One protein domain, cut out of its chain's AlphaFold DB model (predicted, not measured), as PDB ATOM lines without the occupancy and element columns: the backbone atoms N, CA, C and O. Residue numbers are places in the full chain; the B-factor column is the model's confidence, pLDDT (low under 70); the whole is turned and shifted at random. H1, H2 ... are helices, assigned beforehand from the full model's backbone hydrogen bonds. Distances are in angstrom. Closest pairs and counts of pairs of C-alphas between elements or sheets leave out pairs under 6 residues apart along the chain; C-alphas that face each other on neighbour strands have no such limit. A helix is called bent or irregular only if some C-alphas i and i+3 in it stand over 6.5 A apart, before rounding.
ATOM      1  N   ASN A   2     -70.234 -13.354  -5.286       87.94
ATOM      2  CA  ASN A   2     -69.024 -12.612  -5.663       87.94
ATOM      3  C   ASN A   2     -67.904 -13.607  -6.014       87.94
ATOM      4  O   ASN A   2     -67.279 -14.159  -5.112       87.94
ATOM      5  N   ARG A   3     -67.695 -13.855  -7.315       88.62
ATOM      6  CA  ARG A   3     -66.734 -14.847  -7.829       88.62
ATOM      7  C   ARG A   3     -65.310 -14.597  -7.323       88.62
ATOM      8  O   ARG A   3     -64.642 -15.550  -6.942       88.62
ATOM      9  N   ILE A   4     -64.917 -13.328  -7.194       87.19
ATOM     10  CA  ILE A   4     -63.601 -12.910  -6.687       87.19
ATOM     11  C   ILE A   4     -63.364 -13.442  -5.278       87.19
ATOM     12  O   ILE A   4     -62.332 -14.046  -5.010       87.19
ATOM     13  N   ARG A   5     -64.351 -13.291  -4.388       90.38
ATOM     14  CA  ARG A   5     -64.237 -13.777  -3.004       90.38
ATOM     15  C   ARG A   5     -64.157 -15.299  -2.928       90.38
ATOM     16  O   ARG A   5     -63.547 -15.826  -2.003       90.38
ATOM     17  N   ILE A   6     -64.777 -16.007  -3.875       92.56
ATOM     18  CA  ILE A   6     -64.721 -17.473  -3.935       92.56
ATOM     19  C   ILE A   6     -63.324 -17.920  -4.369       92.56
ATOM     20  O   ILE A   6     -62.753 -18.784  -3.714       92.56
ATOM     21  N   VAL A   7     -62.761 -17.309  -5.419       93.25
ATOM     22  CA  VAL A   7     -61.383 -17.588  -5.866       93.25
ATOM     23  C   VAL A   7     -60.388 -17.293  -4.746       93.25
ATOM     24  O   VAL A   7     -59.558 -18.139  -4.434       93.25
ATOM     25  N   GLU A   8     -60.522 -16.144  -4.082       92.62
ATOM     26  CA  GLU A   8     -59.689 -15.768  -2.937       92.62
ATOM     27  C   GLU A   8     -59.765 -16.803  -1.806       92.62
ATOM     28  O   GLU A   8     -58.737 -17.254  -1.303       92.62
ATOM     29  N   SER A   9     -60.977 -17.234  -1.446       93.81
ATOM     30  CA  SER A   9     -61.183 -18.245  -0.401       93.81
ATOM     31  C   SER A   9     -60.575 -19.592  -0.796       93.81
ATOM     32  O   SER A   9     -59.900 -20.222   0.012       93.81
ATOM     33  N   LEU A  10     -60.758 -20.015  -2.050       94.00
ATOM     34  CA  LEU A  10     -60.208 -21.263  -2.575       94.00
ATOM     35  C   LEU A  10     -58.674 -21.252  -2.564       94.00
ATOM     36  O   LEU A  10     -58.056 -22.204  -2.087       94.00
ATOM     37  N   LEU A  11     -58.053 -20.163  -3.029       93.56
ATOM     38  CA  LEU A  11     -56.597 -20.000  -3.000       93.56
ATOM     39  C   LEU A  11     -56.064 -19.913  -1.563       93.56
ATOM     40  O   LEU A  11     -54.986 -20.437  -1.287       93.56
ATOM     41  N   SER A  12     -56.813 -19.308  -0.634       91.88
ATOM     42  CA  SER A  12     -56.454 -19.281   0.790       91.88
ATOM     43  C   SER A  12     -56.475 -20.678   1.412       91.88
ATOM     44  O   SER A  12     -55.532 -21.038   2.110       91.88
ATOM     45  N   ILE A  13     -57.487 -21.494   1.104       90.69
ATOM     46  CA  ILE A  13     -57.558 -22.892   1.560       90.69
ATOM     47  C   ILE A  13     -56.376 -23.693   0.999       90.69
ATOM     48  O   ILE A  13     -55.685 -24.388   1.743       90.69
ATOM     49  N   CYS A  14     -56.079 -23.546  -0.297       89.62
ATOM     50  CA  CYS A  14     -54.920 -24.201  -0.913       89.62
ATOM     51  C   CYS A  14     -53.606 -23.749  -0.258       89.62
ATOM     52  O   CYS A  14     -52.694 -24.545  -0.048       89.62
ATOM     53  N   LYS A  15     -53.498 -22.465   0.092       88.81
ATOM     54  CA  LYS A  15     -52.326 -21.906   0.770       88.81
ATOM     55  C   LYS A  15     -52.140 -22.516   2.156       88.81
ATOM     56  O   LYS A  15     -51.023 -22.904   2.486       88.81
ATOM     57  N   GLU A  16     -53.197 -22.578   2.961       87.94
ATOM     58  CA  GLU A  16     -53.151 -23.209   4.283       87.94
ATOM     59  C   GLU A  16     -52.735 -24.674   4.159       87.94
ATOM     60  O   GLU A  16     -51.829 -25.117   4.865       87.94
ATOM     61  N   TYR A  17     -53.288 -25.379   3.170       85.25
ATOM     62  CA  TYR A  17     -52.918 -26.756   2.878       85.25
ATOM     63  C   TYR A  17     -51.428 -26.926   2.548       85.25
ATOM     64  O   TYR A  17     -50.827 -27.910   2.964       85.25
ATOM     65  N   PHE A  18     -50.800 -26.005   1.809       82.00
ATOM     66  CA  PHE A  18     -49.377 -26.124   1.462       82.00
ATOM     67  C   PHE A  18     -48.413 -25.618   2.537       82.00
ATOM     68  O   PHE A  18     -47.254 -26.032   2.535       82.00
ATOM     69  N   LEU A  19     -48.853 -24.711   3.414       82.00
ATOM     70  CA  LEU A  19     -48.003 -24.131   4.459       82.00
ATOM     71  C   LEU A  19     -47.977 -24.963   5.739       82.00
ATOM     72  O   LEU A  19     -46.934 -25.030   6.386       82.00
ATOM     73  N   TYR A  20     -49.102 -25.563   6.121       81.31
ATOM     74  CA  TYR A  20     -49.198 -26.324   7.361       81.31
ATOM     75  C   TYR A  20     -48.977 -27.808   7.068       81.31
ATOM     76  O   TYR A  20     -49.794 -28.459   6.420       81.31
ATOM     77  N   ASP A  21     -47.831 -28.339   7.501       65.81
ATOM     78  CA  ASP A  21     -47.410 -29.719   7.215       65.81
ATOM     79  C   ASP A  21     -48.296 -30.772   7.911       65.81
ATOM     80  O   ASP A  21     -48.450 -31.891   7.428       65.81
ATOM     81  N   ASP A  22     -48.971 -30.368   8.987       60.94
ATOM     82  CA  ASP A  22     -49.442 -31.291  10.020       60.94
ATOM     83  C   ASP A  22     -50.922 -31.713   9.932       60.94
ATOM     84  O   ASP A  22     -51.376 -32.478  10.782       60.94
ATOM     85  N   ALA A  23     -51.717 -31.208   8.979       54.00
ATOM     86  CA  ALA A  23     -53.177 -31.183   9.172       54.00
ATOM     87  C   ALA A  23     -54.049 -32.011   8.212       54.00
ATOM     88  O   ALA A  23     -55.239 -32.154   8.494       54.00
ATOM     89  N   CYS A  24     -53.549 -32.537   7.092       58.72
ATOM     90  CA  CYS A  24     -54.437 -33.139   6.089       58.72
ATOM     91  C   CYS A  24     -53.807 -34.322   5.361       58.72
ATOM     92  O   CYS A  24     -52.617 -34.306   5.080       58.72
ATOM     93  N   ASP A  25     -54.630 -35.297   4.973       69.94
ATOM     94  CA  ASP A  25     -54.224 -36.368   4.065       69.94
ATOM     95  C   ASP A  25     -53.594 -35.797   2.780       69.94
ATOM     96  O   ASP A  25     -53.894 -34.674   2.343       69.94
ATOM     97  N   ALA A  26     -52.674 -36.559   2.181       70.25
ATOM     98  CA  ALA A  26     -51.976 -36.144   0.972       70.25
ATOM     99  C   ALA A  26     -52.990 -35.929  -0.162       70.25
ATOM    100  O   ALA A  26     -53.574 -36.884  -0.669       70.25
ATOM    101  N   LEU A  27     -53.178 -34.673  -0.572       80.06
ATOM    102  CA  LEU A  27     -53.910 -34.333  -1.774       80.06
ATOM    103  C   LEU A  27     -53.127 -34.908  -2.938       80.06
ATOM    104  O   LEU A  27     -51.931 -34.654  -3.108       80.06
ATOM    105  N   ASP A  28     -53.823 -35.694  -3.733       87.44
ATOM    106  CA  ASP A  28     -53.302 -36.227  -4.969       87.44
ATOM    107  C   ASP A  28     -53.275 -35.151  -6.067       87.44
ATOM    108  O   ASP A  28     -53.831 -34.050  -5.958       87.44
ATOM    109  N   ALA A  29     -52.579 -35.472  -7.155       89.00
ATOM    110  CA  ALA A  29     -52.492 -34.615  -8.331       89.00
ATOM    111  C   ALA A  29     -53.872 -34.307  -8.944       89.00
ATOM    112  O   ALA A  29     -54.090 -33.209  -9.460       89.00
ATOM    113  N   THR A  30     -54.819 -35.244  -8.851       92.00
ATOM    114  CA  THR A  30     -56.200 -35.100  -9.329       92.00
ATOM    115  C   THR A  30     -56.954 -34.010  -8.582       92.00
ATOM    116  O   THR A  30     -57.619 -33.194  -9.223       92.00
ATOM    117  N   THR A  31     -56.791 -33.907  -7.261       91.19
ATOM    118  CA  THR A  31     -57.394 -32.811  -6.490       91.19
ATOM    119  C   THR A  31     -56.781 -31.462  -6.862       91.19
ATOM    120  O   THR A  31     -57.506 -30.480  -7.034       91.19
ATOM    121  N   GLY A  32     -55.459 -31.414  -7.068       90.75
ATOM    122  CA  GLY A  32     -54.777 -30.221  -7.578       90.75
ATOM    123  C   GLY A  32     -55.340 -29.764  -8.929       90.75
ATOM    124  O   GLY A  32     -55.640 -28.583  -9.108       90.75
ATOM    125  N   SER A  33     -55.568 -30.701  -9.852       93.06
ATOM    126  CA  SER A  33     -56.186 -30.420 -11.155       93.06
ATOM    127  C   SER A  33     -57.629 -29.929 -11.022       93.06
ATOM    128  O   SER A  33     -58.002 -28.948 -11.663       93.06
ATOM    129  N   ALA A  34     -58.444 -30.564 -10.174       94.94
ATOM    130  CA  ALA A  34     -59.828 -30.153  -9.941       94.94
ATOM    131  C   ALA A  34     -59.915 -28.732  -9.358       94.94
ATOM    132  O   ALA A  34     -60.773 -27.946  -9.762       94.94
ATOM    133  N   ALA A  35     -58.991 -28.367  -8.461       94.12
ATOM    134  CA  ALA A  35     -58.893 -27.012  -7.928       94.12
ATOM    135  C   ALA A  35     -58.575 -25.988  -9.030       94.12
ATOM    136  O   ALA A  35     -59.212 -24.935  -9.085       94.12
ATOM    137  N   VAL A  36     -57.646 -26.300  -9.941       95.06
ATOM    138  CA  VAL A  36     -57.330 -25.434 -11.092       95.06
ATOM    139  C   VAL A  36     -58.543 -25.266 -12.008       95.06
ATOM    140  O   VAL A  36     -58.848 -24.139 -12.397       95.06
ATOM    141  N   GLU A  37     -59.257 -26.348 -12.334       95.38
ATOM    142  CA  GLU A  37     -60.472 -26.271 -13.158       95.38
ATOM    143  C   GLU A  37     -61.560 -25.427 -12.491       95.38
ATOM    144  O   GLU A  37     -62.211 -24.605 -13.142       95.38
ATOM    145  N   LEU A  38     -61.716 -25.559 -11.173       95.06
ATOM    146  CA  LEU A  38     -62.643 -24.734 -10.415       95.06
ATOM    147  C   LEU A  38     -62.247 -23.253 -10.484       95.06
ATOM    148  O   LEU A  38     -63.092 -22.424 -10.823       95.06
ATOM    149  N   VAL A  39     -60.973 -22.908 -10.257       95.25
ATOM    150  CA  VAL A  39     -60.474 -21.526 -10.410       95.25
ATOM    151  C   VAL A  39     -60.729 -21.006 -11.829       95.25
ATOM    152  O   VAL A  39     -61.262 -19.906 -11.986       95.25
ATOM    153  N   ARG A  40     -60.429 -21.804 -12.864       94.56
ATOM    154  CA  ARG A  40     -60.683 -21.460 -14.272       94.56
ATOM    155  C   ARG A  40     -62.163 -21.167 -14.523       94.56
ATOM    156  O   ARG A  40     -62.489 -20.141 -15.118       94.56
ATOM    157  N   SER A  41     -63.060 -22.022 -14.033       94.06
ATOM    158  CA  SER A  41     -64.509 -21.844 -14.193       94.06
ATOM    159  C   SER A  41     -65.034 -20.578 -13.498       94.06
ATOM    160  O   SER A  41     -65.920 -19.896 -14.020       94.06
ATOM    161  N   LEU A  42     -64.451 -20.218 -12.348       92.56
ATOM    162  CA  LEU A  42     -64.827 -19.037 -11.571       92.56
ATOM    163  C   LEU A  42     -64.314 -17.732 -12.192       92.56
ATOM    164  O   LEU A  42     -64.985 -16.703 -12.092       92.56
ATOM    165  N   MET A  43     -63.158 -17.773 -12.854       89.81
ATOM    166  CA  MET A  43     -62.546 -16.624 -13.525       89.81
ATOM    167  C   MET A  43     -63.305 -16.171 -14.780       89.81
ATOM    168  O   MET A  43     -63.324 -14.977 -15.085       89.81
ATOM    169  N   GLY A  44     -63.978 -17.096 -15.472       85.81
ATOM    170  CA  GLY A  44     -64.688 -16.814 -16.720       85.81
ATOM    171  C   GLY A  44     -63.756 -16.522 -17.906       85.81
ATOM    172  O   GLY A  44     -62.542 -16.681 -17.817       85.81
ATOM    173  N   ALA A  45     -64.335 -16.101 -19.036       77.62
ATOM    174  CA  ALA A  45     -63.599 -15.912 -20.294       77.62
ATOM    175  C   ALA A  45     -62.662 -14.687 -20.302       77.62
ATOM    176  O   ALA A  45     -61.627 -14.716 -20.961       77.62
ATOM    177  N   LEU A  46     -63.011 -13.622 -19.569       83.38
ATOM    178  CA  LEU A  46     -62.187 -12.418 -19.429       83.38
ATOM    179  C   LEU A  46     -61.948 -12.138 -17.936       83.38
ATOM    180  O   LEU A  46     -62.747 -11.437 -17.307       83.38
ATOM    181  N   PRO A  47     -60.896 -12.718 -17.336       87.69
ATOM    182  CA  PRO A  47     -60.682 -12.622 -15.903       87.69
ATOM    183  C   PRO A  47     -60.317 -11.209 -15.472       87.69
ATOM    184  O   PRO A  47     -59.429 -10.573 -16.037       87.69
ATOM    185  N   GLU A  48     -60.949 -10.741 -14.398       88.00
ATOM    186  CA  GLU A  48     -60.568  -9.484 -13.756       88.00
ATOM    187  C   GLU A  48     -59.105  -9.497 -13.289       88.00
ATOM    188  O   GLU A  48     -58.594 -10.512 -12.816       88.00
ATOM    189  N   PHE A  49     -58.435  -8.344 -13.369       89.19
ATOM    190  CA  PHE A  49     -57.028  -8.202 -12.971       89.19
ATOM    191  C   PHE A  49     -56.769  -8.605 -11.519       89.19
ATOM    192  O   PHE A  49     -55.728  -9.184 -11.216       89.19
ATOM    193  N   ALA A  50     -57.742  -8.375 -10.635       89.38
ATOM    194  CA  ALA A  50     -57.673  -8.802  -9.243       89.38
ATOM    195  C   ALA A  50     -57.450 -10.320  -9.106       89.38
ATOM    196  O   ALA A  50     -56.646 -10.735  -8.275       89.38
ATOM    197  N   HIS A  51     -58.074 -11.144  -9.959       91.56
ATOM    198  CA  HIS A  51     -57.842 -12.591  -9.956       91.56
ATOM    199  C   HIS A  51     -56.406 -12.937 -10.355       91.56
ATOM    200  O   HIS A  51     -55.788 -13.801  -9.739       91.56
ATOM    201  N   LEU A  52     -55.846 -12.244 -11.353       91.56
ATOM    202  CA  LEU A  52     -54.465 -12.481 -11.782       91.56
ATOM    203  C   LEU A  52     -53.471 -12.155 -10.667       91.56
ATOM    204  O   LEU A  52     -52.528 -12.910 -10.431       91.56
ATOM    205  N   VAL A  53     -53.708 -11.047  -9.961       90.81
ATOM    206  CA  VAL A  53     -52.902 -10.638  -8.807       90.81
ATOM    207  C   VAL A  53     -52.983 -11.676  -7.691       90.81
ATOM    208  O   VAL A  53     -51.936 -12.092  -7.203       90.81
ATOM    209  N   GLN A  54     -54.185 -12.158  -7.354       91.19
ATOM    210  CA  GLN A  54     -54.381 -13.192  -6.334       91.19
ATOM    211  C   GLN A  54     -53.679 -14.507  -6.685       91.19
ATOM    212  O   GLN A  54     -53.029 -15.101  -5.827       91.19
ATOM    213  N   ILE A  55     -53.760 -14.950  -7.944       93.69
ATOM    214  CA  ILE A  55     -53.052 -16.154  -8.394       93.69
ATOM    215  C   ILE A  55     -51.540 -15.954  -8.289       93.69
ATOM    216  O   ILE A  55     -50.845 -16.833  -7.787       93.69
ATOM    217  N   ALA A  56     -51.014 -14.805  -8.719       90.19
ATOM    218  CA  ALA A  56     -49.589 -14.522  -8.583       90.19
ATOM    219  C   ALA A  56     -49.146 -14.497  -7.110       90.19
ATOM    220  O   ALA A  56     -48.145 -15.118  -6.770       90.19
ATOM    221  N   ASP A  57     -49.906 -13.848  -6.224       90.00
ATOM    222  CA  ASP A  57     -49.609 -13.816  -4.785       90.00
ATOM    223  C   ASP A  57     -49.648 -15.221  -4.165       90.00
ATOM    224  O   ASP A  57     -48.795 -15.566  -3.343       90.00
ATOM    225  N   PHE A  58     -50.585 -16.067  -4.599       91.56
ATOM    226  CA  PHE A  58     -50.604 -17.478  -4.233       91.56
ATOM    227  C   PHE A  58     -49.340 -18.206  -4.720       91.56
ATOM    228  O   PHE A  58     -48.707 -18.898  -3.929       91.56
ATOM    229  N   LEU A  59     -48.917 -18.010  -5.974       89.44
ATOM    230  CA  LEU A  59     -47.716 -18.639  -6.541       89.44
ATOM    231  C   LEU A  59     -46.417 -18.217  -5.833       89.44
ATOM    232  O   LEU A  59     -45.465 -18.996  -5.808       89.44
ATOM    233  N   VAL A  60     -46.353 -17.020  -5.234       84.75
ATOM    234  CA  VAL A  60     -45.220 -16.620  -4.368       84.75
ATOM    235  C   VAL A  60     -45.095 -17.570  -3.177       84.75
ATOM    236  O   VAL A  60     -43.991 -17.942  -2.796       84.75
ATOM    237  N   LEU A  61     -46.224 -17.956  -2.588       83.94
ATOM    238  CA  LEU A  61     -46.292 -18.783  -1.381       83.94
ATOM    239  C   LEU A  61     -46.220 -20.278  -1.717       83.94
ATOM    240  O   LEU A  61     -45.624 -21.077  -0.995       83.94
ATOM    241  N   ALA A  62     -46.815 -20.654  -2.846       84.06
ATOM    242  CA  ALA A  62     -46.819 -22.008  -3.369       84.06
ATOM    243  C   ALA A  62     -45.482 -22.408  -4.007       84.06
ATOM    244  O   ALA A  62     -45.319 -23.567  -4.366       84.06
ATOM    245  N   HIS A  63     -44.490 -21.524  -4.082       82.94
ATOM    246  CA  HIS A  63     -43.105 -21.921  -4.304       82.94
ATOM    247  C   HIS A  63     -42.315 -21.774  -3.002       82.94
ATOM    248  O   HIS A  63     -42.312 -20.715  -2.381       82.94
ATOM    249  N   GLN A  64     -41.661 -22.847  -2.543       76.62
ATOM    250  CA  GLN A  64     -40.850 -22.770  -1.326       76.62
ATOM    251  C   GLN A  64     -39.659 -21.852  -1.599       76.62
ATOM    252  O   GLN A  64     -38.930 -22.046  -2.570       76.62
ATOM    253  N   THR A  65     -39.443 -20.856  -0.739       70.81
ATOM    254  CA  THR A  65     -38.331 -19.902  -0.879       70.81
ATOM    255  C   THR A  65     -36.964 -20.582  -0.860       70.81
ATOM    256  O   THR A  65     -36.011 -20.040  -1.408       70.81
ATOM    257  N   SER A  66     -36.882 -21.775  -0.266       67.75
ATOM    258  CA  SER A  66     -35.702 -22.636  -0.255       67.75
ATOM    259  C   SER A  66     -35.494 -23.452  -1.534       67.75
ATOM    260  O   SER A  66     -34.505 -24.161  -1.648       67.75
ATOM    261  N   GLU A  67     -36.424 -23.424  -2.482       70.62
ATOM    262  CA  GLU A  67     -36.318 -24.230  -3.700       70.62
ATOM    263  C   GLU A  67     -36.315 -23.348  -4.972       70.62
ATOM    264  O   GLU A  67     -35.861 -23.790  -6.032       70.62
ATOM    265  N   ILE A  68     -36.798 -22.099  -4.890       73.00
ATOM    266  CA  ILE A  68     -36.955 -21.204  -6.050       73.00
ATOM    267  C   ILE A  68     -35.638 -20.834  -6.736       73.00
ATOM    268  O   ILE A  68     -34.633 -20.536  -6.099       73.00
ATOM    269  N   TYR A  69     -35.695 -20.797  -8.067       68.75
ATOM    270  CA  TYR A  69     -34.586 -20.463  -8.958       68.75
ATOM    271  C   TYR A  69     -34.313 -18.952  -9.019       68.75
ATOM    272  O   TYR A  69     -33.166 -18.525  -8.951       68.75
ATOM    273  N   VAL A  70     -35.368 -18.134  -9.069       71.94
ATOM    274  CA  VAL A  70     -35.298 -16.672  -8.960       71.94
ATOM    275  C   VAL A  70     -36.078 -16.236  -7.731       71.94
ATOM    276  O   VAL A  70     -37.298 -16.412  -7.640       71.94
ATOM    277  N   THR A  71     -35.381 -15.622  -6.782       65.12
ATOM    278  CA  THR A  71     -36.025 -14.991  -5.634       65.12
ATOM    279  C   THR A  71     -36.593 -13.630  -6.039       65.12
ATOM    280  O   THR A  71     -36.012 -12.884  -6.826       65.12
ATOM    281  N   HIS A  72     -37.734 -13.250  -5.457       59.62
ATOM    282  CA  HIS A  72     -38.260 -11.885  -5.604       59.62
ATOM    283  C   HIS A  72     -37.356 -10.830  -4.929       59.62
ATOM    284  O   HIS A  72     -37.560  -9.631  -5.114       59.62
ATOM    285  N   SER A  73     -36.353 -11.264  -4.156       54.72
ATOM    286  CA  SER A  73     -35.359 -10.414  -3.505       54.72
ATOM    287  C   SER A  73     -34.022 -10.521  -4.233       54.72
ATOM    288  O   SER A  73     -33.264 -11.465  -4.021       54.72
ATOM    289  N   ARG A  74     -33.687  -9.505  -5.040       51.09
ATOM    290  CA  ARG A  74     -32.438  -9.422  -5.829       51.09
ATOM    291  C   ARG A  74     -31.143  -9.587  -5.018       51.09
ATOM    292  O   ARG A  74     -30.073  -9.674  -5.602       51.09
ATOM    293  N   HIS A  75     -31.214  -9.569  -3.688       41.97
ATOM    294  CA  HIS A  75     -30.054  -9.583  -2.794       41.97
ATOM    295  C   HIS A  75     -29.756 -10.964  -2.194       41.97
ATOM    296  O   HIS A  75     -28.762 -11.108  -1.495       41.97
ATOM    297  N   ASN A  76     -30.587 -11.974  -2.474       39.19
ATOM    298  CA  ASN A  76     -30.439 -13.332  -1.954       39.19
ATOM    299  C   ASN A  76     -30.636 -14.344  -3.095       39.19
ATOM    300  O   ASN A  76     -31.698 -14.953  -3.214       39.19
ATOM    301  N   MET A  77     -29.631 -14.508  -3.957       42.56
ATOM    302  CA  MET A  77     -29.518 -15.701  -4.803       42.56
ATOM    303  C   MET A  77     -28.759 -16.749  -3.994       42.56
ATOM    304  O   MET A  77     -27.533 -16.718  -3.907       42.56
ATOM    305  N   TYR A  78     -29.494 -17.631  -3.320       42.41
ATOM    306  CA  TYR A  78     -28.898 -18.822  -2.731       42.41
ATOM    307  C   TYR A  78     -28.983 -19.943  -3.761       42.41
ATOM    308  O   TYR A  78     -30.059 -20.244  -4.271       42.41
ATOM    309  N   PHE A  79     -27.841 -20.561  -4.060       45.88
ATOM    310  CA  PHE A  79     -27.791 -21.804  -4.819       45.88
ATOM    311  C   PHE A  79     -28.430 -22.899  -3.974       45.88
ATOM    312  O   PHE A  79     -27.775 -23.505  -3.129       45.88
ATOM    313  N   LEU A  80     -29.714 -23.148  -4.192       47.28
ATOM    314  CA  LEU A  80     -30.350 -24.344  -3.672       47.28
ATOM    315  C   LEU A  80     -30.397 -25.331  -4.828       47.28
ATOM    316  O   LEU A  80     -31.174 -25.213  -5.781       47.28
ATOM    317  N   LEU A  81     -29.438 -26.257  -4.798       48.72
ATOM    318  CA  LEU A  81     -29.506 -27.453  -5.621       48.72
ATOM    319  C   LEU A  81     -30.846 -28.128  -5.296       48.72
ATOM    320  O   LEU A  81     -31.171 -28.241  -4.109       48.72
ATOM    321  N   PRO A  82     -31.646 -28.530  -6.304       50.84
ATOM    322  CA  PRO A  82     -32.833 -29.324  -6.043       50.84
ATOM    323  C   PRO A  82     -32.436 -30.505  -5.158       50.84
ATOM    324  O   PRO A  82     -31.345 -31.055  -5.362       50.84
ATOM    325  N   PRO A  83     -33.277 -30.907  -4.193       46.47
ATOM    326  CA  PRO A  83     -33.034 -32.141  -3.473       46.47
ATOM    327  C   PRO A  83     -32.890 -33.253  -4.511       46.47
ATOM    328  O   PRO A  83     -33.800 -33.480  -5.311       46.47
ATOM    329  N   LEU A  84     -31.707 -33.874  -4.542       46.81
ATOM    330  CA  LEU A  84     -31.426 -34.980  -5.445       46.81
ATOM    331  C   LEU A  84     -32.516 -36.036  -5.222       46.81
ATOM    332  O   LEU A  84     -32.829 -36.322  -4.058       46.81
ATOM    333  N   ALA A 278     -43.732 -36.871  -1.665       77.94
ATOM    334  CA  ALA A 278     -43.759 -36.975  -3.121       77.94
ATOM    335  C   ALA A 278     -45.141 -36.632  -3.697       77.94
ATOM    336  O   ALA A 278     -45.232 -35.789  -4.592       77.94
ATOM    337  N   SER A 279     -46.218 -37.204  -3.145       79.50
ATOM    338  CA  SER A 279     -47.595 -36.916  -3.585       79.50
ATOM    339  C   SER A 279     -47.951 -35.441  -3.418       79.50
ATOM    340  O   SER A 279     -48.522 -34.826  -4.318       79.50
ATOM    341  N   ARG A 280     -47.528 -34.827  -2.308       81.00
ATOM    342  CA  ARG A 280     -47.760 -33.401  -2.065       81.00
ATOM    343  C   ARG A 280     -46.983 -32.516  -3.032       81.00
ATOM    344  O   ARG A 280     -47.536 -31.544  -3.545       81.00
ATOM    345  N   ARG A 281     -45.718 -32.854  -3.315       83.50
ATOM    346  CA  ARG A 281     -44.916 -32.158  -4.332       83.50
ATOM    347  C   ARG A 281     -45.556 -32.286  -5.716       83.50
ATOM    348  O   ARG A 281     -45.592 -31.296  -6.441       83.50
ATOM    349  N   ALA A 282     -46.111 -33.451  -6.052       85.69
ATOM    350  CA  ALA A 282     -46.837 -33.662  -7.303       85.69
ATOM    351  C   ALA A 282     -48.108 -32.797  -7.386       85.69
ATOM    352  O   ALA A 282     -48.273 -32.059  -8.353       85.69
ATOM    353  N   CYS A 283     -48.960 -32.805  -6.354       88.69
ATOM    354  CA  CYS A 283     -50.160 -31.963  -6.293       88.69
ATOM    355  C   CYS A 283     -49.828 -30.467  -6.392       88.69
ATOM    356  O   CYS A 283     -50.420 -29.740  -7.191       88.69
ATOM    357  N   ARG A 284     -48.816 -30.018  -5.644       89.12
ATOM    358  CA  ARG A 284     -48.317 -28.640  -5.687       89.12
ATOM    359  C   ARG A 284     -47.815 -28.259  -7.075       89.12
ATOM    360  O   ARG A 284     -48.150 -27.179  -7.554       89.12
ATOM    361  N   GLY A 285     -47.057 -29.147  -7.717       88.75
ATOM    362  CA  GLY A 285     -46.567 -28.972  -9.081       88.75
ATOM    363  C   GLY A 285     -47.709 -28.787 -10.073       88.75
ATOM    364  O   GLY A 285     -47.765 -27.752 -10.731       88.75
ATOM    365  N   VAL A 286     -48.664 -29.722 -10.101       90.31
ATOM    366  CA  VAL A 286     -49.833 -29.677 -10.999       90.31
ATOM    367  C   VAL A 286     -50.661 -28.413 -10.782       90.31
ATOM    368  O   VAL A 286     -51.061 -27.758 -11.744       90.31
ATOM    369  N   MET A 287     -50.888 -28.023  -9.526       91.81
ATOM    370  CA  MET A 287     -51.668 -26.827  -9.226       91.81
ATOM    371  C   MET A 287     -50.938 -25.547  -9.659       91.81
ATOM    372  O   MET A 287     -51.534 -24.689 -10.309       91.81
ATOM    373  N   CYS A 288     -49.642 -25.421  -9.348       91.50
ATOM    374  CA  CYS A 288     -48.839 -24.269  -9.768       91.50
ATOM    375  C   CYS A 288     -48.762 -24.173 -11.295       91.50
ATOM    376  O   CYS A 288     -48.904 -23.081 -11.845       91.50
ATOM    377  N   GLU A 289     -48.582 -25.307 -11.976       90.81
ATOM    378  CA  GLU A 289     -48.552 -25.370 -13.434       90.81
ATOM    379  C   GLU A 289     -49.875 -24.906 -14.038       90.81
ATOM    380  O   GLU A 289     -49.908 -24.002 -14.874       90.81
ATOM    381  N   GLY A 290     -50.978 -25.495 -13.580       91.69
ATOM    382  CA  GLY A 290     -52.307 -25.192 -14.085       91.69
ATOM    383  C   GLY A 290     -52.680 -23.722 -13.894       91.69
ATOM    384  O   GLY A 290     -53.216 -23.098 -14.811       91.69
ATOM    385  N   LEU A 291     -52.327 -23.134 -12.747       93.19
ATOM    386  CA  LEU A 291     -52.520 -21.706 -12.483       93.19
ATOM    387  C   LEU A 291     -51.628 -20.813 -13.357       93.19
ATOM    388  O   LEU A 291     -52.076 -19.760 -13.810       93.19
ATOM    389  N   LEU A 292     -50.389 -21.216 -13.642       91.56
ATOM    390  CA  LEU A 292     -49.507 -20.488 -14.559       91.56
ATOM    391  C   LEU A 292     -50.010 -20.526 -16.001       91.56
ATOM    392  O   LEU A 292     -50.000 -19.497 -16.675       91.56
ATOM    393  N   LEU A 293     -50.486 -21.681 -16.466       90.81
ATOM    394  CA  LEU A 293     -51.109 -21.813 -17.784       90.81
ATOM    395  C   LEU A 293     -52.402 -20.994 -17.868       90.81
ATOM    396  O   LEU A 293     -52.655 -20.345 -18.880       90.81
ATOM    397  N   LEU A 294     -53.172 -20.933 -16.782       92.06
ATOM    398  CA  LEU A 294     -54.346 -20.071 -16.694       92.06
ATOM    399  C   LEU A 294     -53.976 -18.582 -16.780       92.06
ATOM    400  O   LEU A 294     -54.610 -17.841 -17.531       92.06
ATOM    401  N   LEU A 295     -52.921 -18.141 -16.080       91.00
ATOM    402  CA  LEU A 295     -52.385 -16.782 -16.219       91.00
ATOM    403  C   LEU A 295     -51.917 -16.511 -17.654       91.00
ATOM    404  O   LEU A 295     -52.215 -15.450 -18.197       91.00
ATOM    405  N   ARG A 296     -51.209 -17.458 -18.282       89.88
ATOM    406  CA  ARG A 296     -50.762 -17.361 -19.682       89.88
ATOM    407  C   ARG A 296     -51.936 -17.099 -20.616       89.88
ATOM    408  O   ARG A 296     -51.875 -16.173 -21.421       89.88
ATOM    409  N   ASP A 297     -52.969 -17.925 -20.521       89.88
ATOM    410  CA  ASP A 297     -54.118 -17.872 -21.420       89.88
ATOM    411  C   ASP A 297     -54.924 -16.597 -21.192       89.88
ATOM    412  O   ASP A 297     -55.273 -15.918 -22.155       89.88
ATOM    413  N   ALA A 298     -55.090 -16.187 -19.931       88.44
ATOM    414  CA  ALA A 298     -55.649 -14.887 -19.597       88.44
ATOM    415  C   ALA A 298     -54.861 -13.757 -20.280       88.44
ATOM    416  O   ALA A 298     -55.415 -13.015 -21.082       88.44
ATOM    417  N   MET A 299     -53.550 -13.655 -20.049       85.62
ATOM    418  CA  MET A 299     -52.733 -12.560 -20.594       85.62
ATOM    419  C   MET A 299     -52.602 -12.570 -22.120       85.62
ATOM    420  O   MET A 299     -52.157 -11.571 -22.672       85.62
ATOM    421  N   ARG A 300     -52.964 -13.657 -22.811       84.56
ATOM    422  CA  ARG A 300     -53.073 -13.664 -24.278       84.56
ATOM    423  C   ARG A 300     -54.340 -12.971 -24.765       84.56
ATOM    424  O   ARG A 300     -54.286 -12.300 -25.781       84.56
ATOM    425  N   VAL A 301     -55.446 -13.108 -24.039       84.25
ATOM    426  CA  VAL A 301     -56.748 -12.529 -24.411       84.25
ATOM    427  C   VAL A 301     -56.856 -11.059 -23.991       84.25
ATOM    428  O   VAL A 301     -57.538 -10.266 -24.634       84.25
ATOM    429  N   LEU A 302     -56.184 -10.674 -22.903       79.62
ATOM    430  CA  LEU A 302     -56.320  -9.335 -22.323       79.62
ATOM    431  C   LEU A 302     -55.855  -8.175 -23.226       79.62
ATOM    432  O   LEU A 302     -56.610  -7.203 -23.311       79.62
ATOM    433  N   PRO A 303     -54.687  -8.237 -23.901       72.81
ATOM    434  CA  PRO A 303     -54.191  -7.149 -24.746       72.81
ATOM    435  C   PRO A 303     -55.118  -6.806 -25.913       72.81
ATOM    436  O   PRO A 303     -55.178  -5.652 -26.325       72.81
ATOM    437  N   ASP A 304     -55.887  -7.775 -26.405       73.19
ATOM    438  CA  ASP A 304     -56.808  -7.567 -27.526       73.19
ATOM    439  C   ASP A 304     -58.130  -6.913 -27.085       73.19
ATOM    440  O   ASP A 304     -58.910  -6.421 -27.902       73.19
ATOM    441  N   SER A 305     -58.395  -6.861 -25.776       73.19
ATOM    442  CA  SER A 305     -59.617  -6.275 -25.235       73.19
ATOM    443  C   SER A 305     -59.404  -4.813 -24.825       73.19
ATOM    444  O   SER A 305     -58.926  -4.501 -23.734       73.19
ATOM    445  N   GLN A 306     -59.836  -3.881 -25.685       71.12
ATOM    446  CA  GLN A 306     -59.787  -2.434 -25.402       71.12
ATOM    447  C   GLN A 306     -60.416  -2.077 -24.045       71.12
ATOM    448  O   GLN A 306     -59.895  -1.245 -23.307       71.12
ATOM    449  N   VAL A 307     -61.504  -2.763 -23.679       76.94
ATOM    450  CA  VAL A 307     -62.204  -2.581 -22.399       76.94
ATOM    451  C   VAL A 307     -61.308  -2.913 -21.202       76.94
ATOM    452  O   VAL A 307     -61.423  -2.285 -20.152       76.94
ATOM    453  N   TYR A 308     -60.422  -3.897 -21.328       76.00
ATOM    454  CA  TYR A 308     -59.545  -4.297 -20.235       76.00
ATOM    455  C   TYR A 308     -58.339  -3.382 -20.104       76.00
ATOM    456  O   TYR A 308     -58.011  -2.954 -18.995       76.00
ATOM    457  N   LEU A 309     -57.727  -3.033 -21.236       75.25
ATOM    458  CA  LEU A 309     -56.642  -2.061 -21.283       75.25
ATOM    459  C   LEU A 309     -57.082  -0.717 -20.694       75.25
ATOM    460  O   LEU A 309     -56.367  -0.138 -19.881       75.25
ATOM    461  N   GLN A 310     -58.314  -0.284 -20.972       77.06
ATOM    462  CA  GLN A 310     -58.875   0.930 -20.379       77.06
ATOM    463  C   GLN A 310     -59.066   0.835 -18.853       77.06
ATOM    464  O   GLN A 310     -59.000   1.850 -18.162       77.06
ATOM    465  N   ARG A 311     -59.306  -0.364 -18.305       76.00
ATOM    466  CA  ARG A 311     -59.545  -0.576 -16.864       76.00
ATOM    467  C   ARG A 311     -58.262  -0.728 -16.050       76.00
ATOM    468  O   ARG A 311     -58.209  -0.252 -14.922       76.00
ATOM    469  N   VAL A 312     -57.269  -1.432 -16.584       80.44
ATOM    470  CA  VAL A 312     -56.038  -1.800 -15.860       80.44
ATOM    471  C   VAL A 312     -54.866  -0.903 -16.257       80.44
ATOM    472  O   VAL A 312     -53.998  -0.619 -15.436       80.44
ATOM    473  N   GLY A 313     -54.864  -0.404 -17.493       85.69
ATOM    474  CA  GLY A 313     -53.749   0.309 -18.100       85.69
ATOM    475  C   GLY A 313     -52.656  -0.646 -18.588       85.69
ATOM    476  O   GLY A 313     -52.185  -1.516 -17.847       85.69
ATOM    477  N   ASP A 314     -52.206  -0.445 -19.825       84.50
ATOM    478  CA  ASP A 314     -51.168  -1.247 -20.491       84.50
ATOM    479  C   ASP A 314     -49.888  -1.337 -19.655       84.50
ATOM    480  O   ASP A 314     -49.266  -2.395 -19.538       84.50
ATOM    481  N   GLU A 315     -49.508  -0.231 -19.016       87.31
ATOM    482  CA  GLU A 315     -48.316  -0.153 -18.176       87.31
ATOM    483  C   GLU A 315     -48.406  -1.059 -16.946       87.31
ATOM    484  O   GLU A 315     -47.425  -1.721 -16.598       87.31
ATOM    485  N   GLN A 316     -49.573  -1.128 -16.296       88.62
ATOM    486  CA  GLN A 316     -49.753  -1.972 -15.115       88.62
ATOM    487  C   GLN A 316     -49.742  -3.449 -15.492       88.62
ATOM    488  O   GLN A 316     -49.088  -4.244 -14.815       88.62
ATOM    489  N   LEU A 317     -50.404  -3.811 -16.595       87.81
ATOM    490  CA  LEU A 317     -50.397  -5.180 -17.104       87.81
ATOM    491  C   LEU A 317     -48.978  -5.606 -17.503       87.81
ATOM    492  O   LEU A 317     -48.506  -6.666 -17.094       87.81
ATOM    493  N   ASN A 318     -48.252  -4.754 -18.227       87.25
ATOM    494  CA  ASN A 318     -46.872  -5.025 -18.620       87.25
ATOM    495  C   ASN A 318     -45.958  -5.156 -17.391       87.25
ATOM    496  O   ASN A 318     -45.150  -6.079 -17.298       87.25
ATOM    497  N   LYS A 319     -46.116  -4.276 -16.397       89.38
ATOM    498  CA  LYS A 319     -45.389  -4.366 -15.127       89.38
ATOM    499  C   LYS A 319     -45.688  -5.680 -14.403       89.38
ATOM    500  O   LYS A 319     -44.756  -6.326 -13.932       89.38
ATOM    501  N   PHE A 320     -46.950  -6.100 -14.354       89.50
ATOM    502  CA  PHE A 320     -47.358  -7.370 -13.758       89.50
ATOM    503  C   PHE A 320     -46.705  -8.568 -14.461       89.50
ATOM    504  O   PHE A 320     -46.076  -9.397 -13.798       89.50
ATOM    505  N   ILE A 321     -46.778  -8.622 -15.794       86.94
ATOM    506  CA  ILE A 321     -46.171  -9.688 -16.604       86.94
ATOM    507  C   ILE A 321     -44.668  -9.785 -16.310       86.94
ATOM    508  O   ILE A 321     -44.150 -10.855 -15.981       86.94
ATOM    509  N   LYS A 322     -43.980  -8.641 -16.376       85.81
ATOM    510  CA  LYS A 322     -42.525  -8.554 -16.221       85.81
ATOM    511  C   LYS A 322     -42.046  -8.885 -14.813       85.81
ATOM    512  O   LYS A 322     -40.989  -9.484 -14.663       85.81
ATOM    513  N   GLN A 323     -42.783  -8.461 -13.788       83.75
ATOM    514  CA  GLN A 323     -42.331  -8.553 -12.396       83.75
ATOM    515  C   GLN A 323     -42.822  -9.804 -11.672       83.75
ATOM    516  O   GLN A 323     -42.201 -10.211 -10.691       83.75
ATOM    517  N   ARG A 324     -43.942 -10.388 -12.107       85.44
ATOM    518  CA  ARG A 324     -44.581 -11.504 -11.404       85.44
ATOM    519  C   ARG A 324     -44.646 -12.744 -12.270       85.44
ATOM    520  O   ARG A 324     -44.041 -13.751 -11.916       85.44
ATOM    521  N   TYR A 325     -45.318 -12.672 -13.417       88.88
ATOM    522  CA  TYR A 325     -45.593 -13.868 -14.213       88.88
ATOM    523  C   TYR A 325     -44.319 -14.614 -14.631       88.88
ATOM    524  O   TYR A 325     -44.186 -15.796 -14.321       88.88
ATOM    525  N   PHE A 326     -43.354 -13.935 -15.260       89.31
ATOM    526  CA  PHE A 326     -42.127 -14.606 -15.703       89.31
ATOM    527  C   PHE A 326     -41.278 -15.143 -14.545       89.31
ATOM    528  O   PHE A 326     -40.634 -16.176 -14.693       89.31
ATOM    529  N   VAL A 327     -41.315 -14.505 -13.375       86.00
ATOM    530  CA  VAL A 327     -40.607 -15.010 -12.189       86.00
ATOM    531  C   VAL A 327     -41.236 -16.316 -11.706       86.00
ATOM    532  O   VAL A 327     -40.529 -17.298 -11.486       86.00
ATOM    533  N   HIS A 328     -42.567 -16.372 -11.598       87.81
ATOM    534  CA  HIS A 328     -43.258 -17.605 -11.213       87.81
ATOM    535  C   HIS A 328     -43.089 -18.710 -12.251       87.81
ATOM    536  O   HIS A 328     -42.881 -19.858 -11.874       87.81
ATOM    537  N   LEU A 329     -43.115 -18.360 -13.535       87.62
ATOM    538  CA  LEU A 329     -42.888 -19.299 -14.624       87.62
ATOM    539  C   LEU A 329     -41.487 -19.917 -14.549       87.62
ATOM    540  O   LEU A 329     -41.355 -21.136 -14.619       87.62
ATOM    541  N   ALA A 330     -40.454 -19.097 -14.336       87.94
ATOM    542  CA  ALA A 330     -39.081 -19.570 -14.167       87.94
ATOM    543  C   ALA A 330     -38.938 -20.493 -12.953       87.94
ATOM    544  O   ALA A 330     -38.336 -21.561 -13.046       87.94
ATOM    545  N   ASN A 331     -39.535 -20.106 -11.823       87.19
ATOM    546  CA  ASN A 331     -39.520 -20.914 -10.609       87.19
ATOM    547  C   ASN A 331     -40.214 -22.255 -10.812       87.19
ATOM    548  O   ASN A 331     -39.663 -23.283 -10.444       87.19
ATOM    549  N   HIS A 332     -41.381 -22.264 -11.448       88.38
ATOM    550  CA  HIS A 332     -42.111 -23.495 -11.704       88.38
ATOM    551  C   HIS A 332     -41.324 -24.453 -12.606       88.38
ATOM    552  O   HIS A 332     -41.136 -25.610 -12.242       88.38
ATOM    553  N   VAL A 333     -40.786 -23.950 -13.721       86.50
ATOM    554  CA  VAL A 333     -39.937 -24.720 -14.644       86.50
ATOM    555  C   VAL A 333     -38.732 -25.338 -13.941       86.50
ATOM    556  O   VAL A 333     -38.330 -26.456 -14.254       86.50
ATOM    557  N   ALA A 334     -38.125 -24.594 -13.022       83.88
ATOM    558  CA  ALA A 334     -36.936 -25.040 -12.318       83.88
ATOM    559  C   ALA A 334     -37.243 -26.070 -11.218       83.88
ATOM    560  O   ALA A 334     -36.351 -26.825 -10.834       83.88
ATOM    561  N   LEU A 335     -38.463 -26.061 -10.678       81.81
ATOM    562  CA  LEU A 335     -38.878 -26.862  -9.525       81.81
ATOM    563  C   LEU A 335     -39.576 -28.162  -9.901       81.81
ATOM    564  O   LEU A 335     -39.390 -29.177  -9.231       81.81
ATOM    565  N   TYR A 336     -40.410 -28.115 -10.931       83.19
ATOM    566  CA  TYR A 336     -41.334 -29.186 -11.261       83.19
ATOM    567  C   TYR A 336     -41.124 -29.657 -12.697       83.19
ATOM    568  O   TYR A 336     -40.711 -28.879 -13.565       83.19
ATOM    569  N   PRO A 337     -41.438 -30.930 -12.984       78.06
ATOM    570  CA  PRO A 337     -41.551 -31.382 -14.354       78.06
ATOM    571  C   PRO A 337     -42.767 -30.697 -14.991       78.06
ATOM    572  O   PRO A 337     -43.889 -31.147 -14.831       78.06
ATOM    573  N   GLY A 338     -42.557 -29.590 -15.693       76.56
ATOM    574  CA  GLY A 338     -43.595 -28.963 -16.510       76.56
ATOM    575  C   GLY A 338     -43.986 -29.809 -17.724       76.56
ATOM    576  O   GLY A 338     -43.150 -30.513 -18.295       76.56
ATOM    577  N   SER A 339     -45.239 -29.701 -18.135       83.19
ATOM    578  CA  SER A 339     -45.813 -30.370 -19.301       83.19
ATOM    579  C   SER A 339     -45.135 -29.990 -20.618       83.19
ATOM    580  O   SER A 339     -44.515 -28.933 -20.755       83.19
TER     581      SER A 339
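AT A GLANCE: This is residues 2 to 84 and 278 to 339 of the 456 residues of an uncharacterized protein of Trichogramma brassicae (UniProt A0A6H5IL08). What shape do the helices make? Five helical rods stand side by side in an up-and-down bundle, each running against the one before it in the chain: H3 and H4 lie in the middle, the helical hairpin of H1 and H2 packs on one side of them, and H6b packs on the other. The other arm of the bent, nearly straight H6, H6a, reaches toward one end of the domain, where the short H5 lies. What is it made of? The printed part has 145 residues, with six named helices, H1 to H6 in chain order, no named strand, and the class all helix. It is compact, with a radius of gyration of the C-alphas of 15.5 A and spans of 47 by 35 by 25 A.

HOW THE PARTS SIT: What touches the longest helix? H4, residues 278 to 301, touches H2, residues 29 to 43, the same way at a shallow tilt of 25 degrees; their closest C-alphas, of Ala 29 and Cys 283, are 4.1 A apart. With residues 284 to 295 alone it touches H3, residues 49 to 62, opposite ways at 25 degrees, closest at C-alphas of Leu 52 and Leu 295, 6.5 A. Where is H1? H1, residues 3 to 19, touches H3 the same way at a shallow tilt of 5 degrees, closest at C-alphas of Leu 11 and Phe 58, 6.6 A. Its residues 3 to 10 alone touch H2, its hairpin partner, closest at C-alphas of Arg 3 and Leu 42, 5.9 A. What of H6? By its hydrogen bonds H6, residues 314 to 335, was assigned as one helix, but it is bent, with C-alphas 323 and 326 6.9 A apart; its arms are H6a, residues 314 to 323, and H6b, residues 326 to 335. H6b touches residues 285 to 292 of H4, closest at C-alphas of Leu 292 and Leu 329, 6.7 A, and only just touches H3, with 3 pairs of C-alphas within 8 A, closest at Leu 59 and His 328, 6.5 A. H5, residues 306 to 312, meets H6a only through their link. Are the backbones helical? Every O i to N i+4 pair is within hydrogen-bond range in H1, H2, H4, H5, H6a and H6b; in H3 9 of 10 are.

IN THESE COORDINATES: Where do the first and last helices lie? H1 begins at C-alpha 3, (-66.734, -14.847, -7.829), and H6b ends at C-alpha 335, (-38.878, -26.862, -9.525). How long are the longer helices? H4 measures 34.9 A from first to last C-alpha, H1 24.2 A, H2 21.3 A and H3 19.7 A.

THE WHOLE: Where is the cut? Residues 85 to 277 are not printed, and C-alphas 84 and 278 are 12.7 A apart. Which parts are uncertain? The mean pLDDT of the printed part is 81.6; residues 21 to 25, 66, 69 and 71 to 84 are under 70.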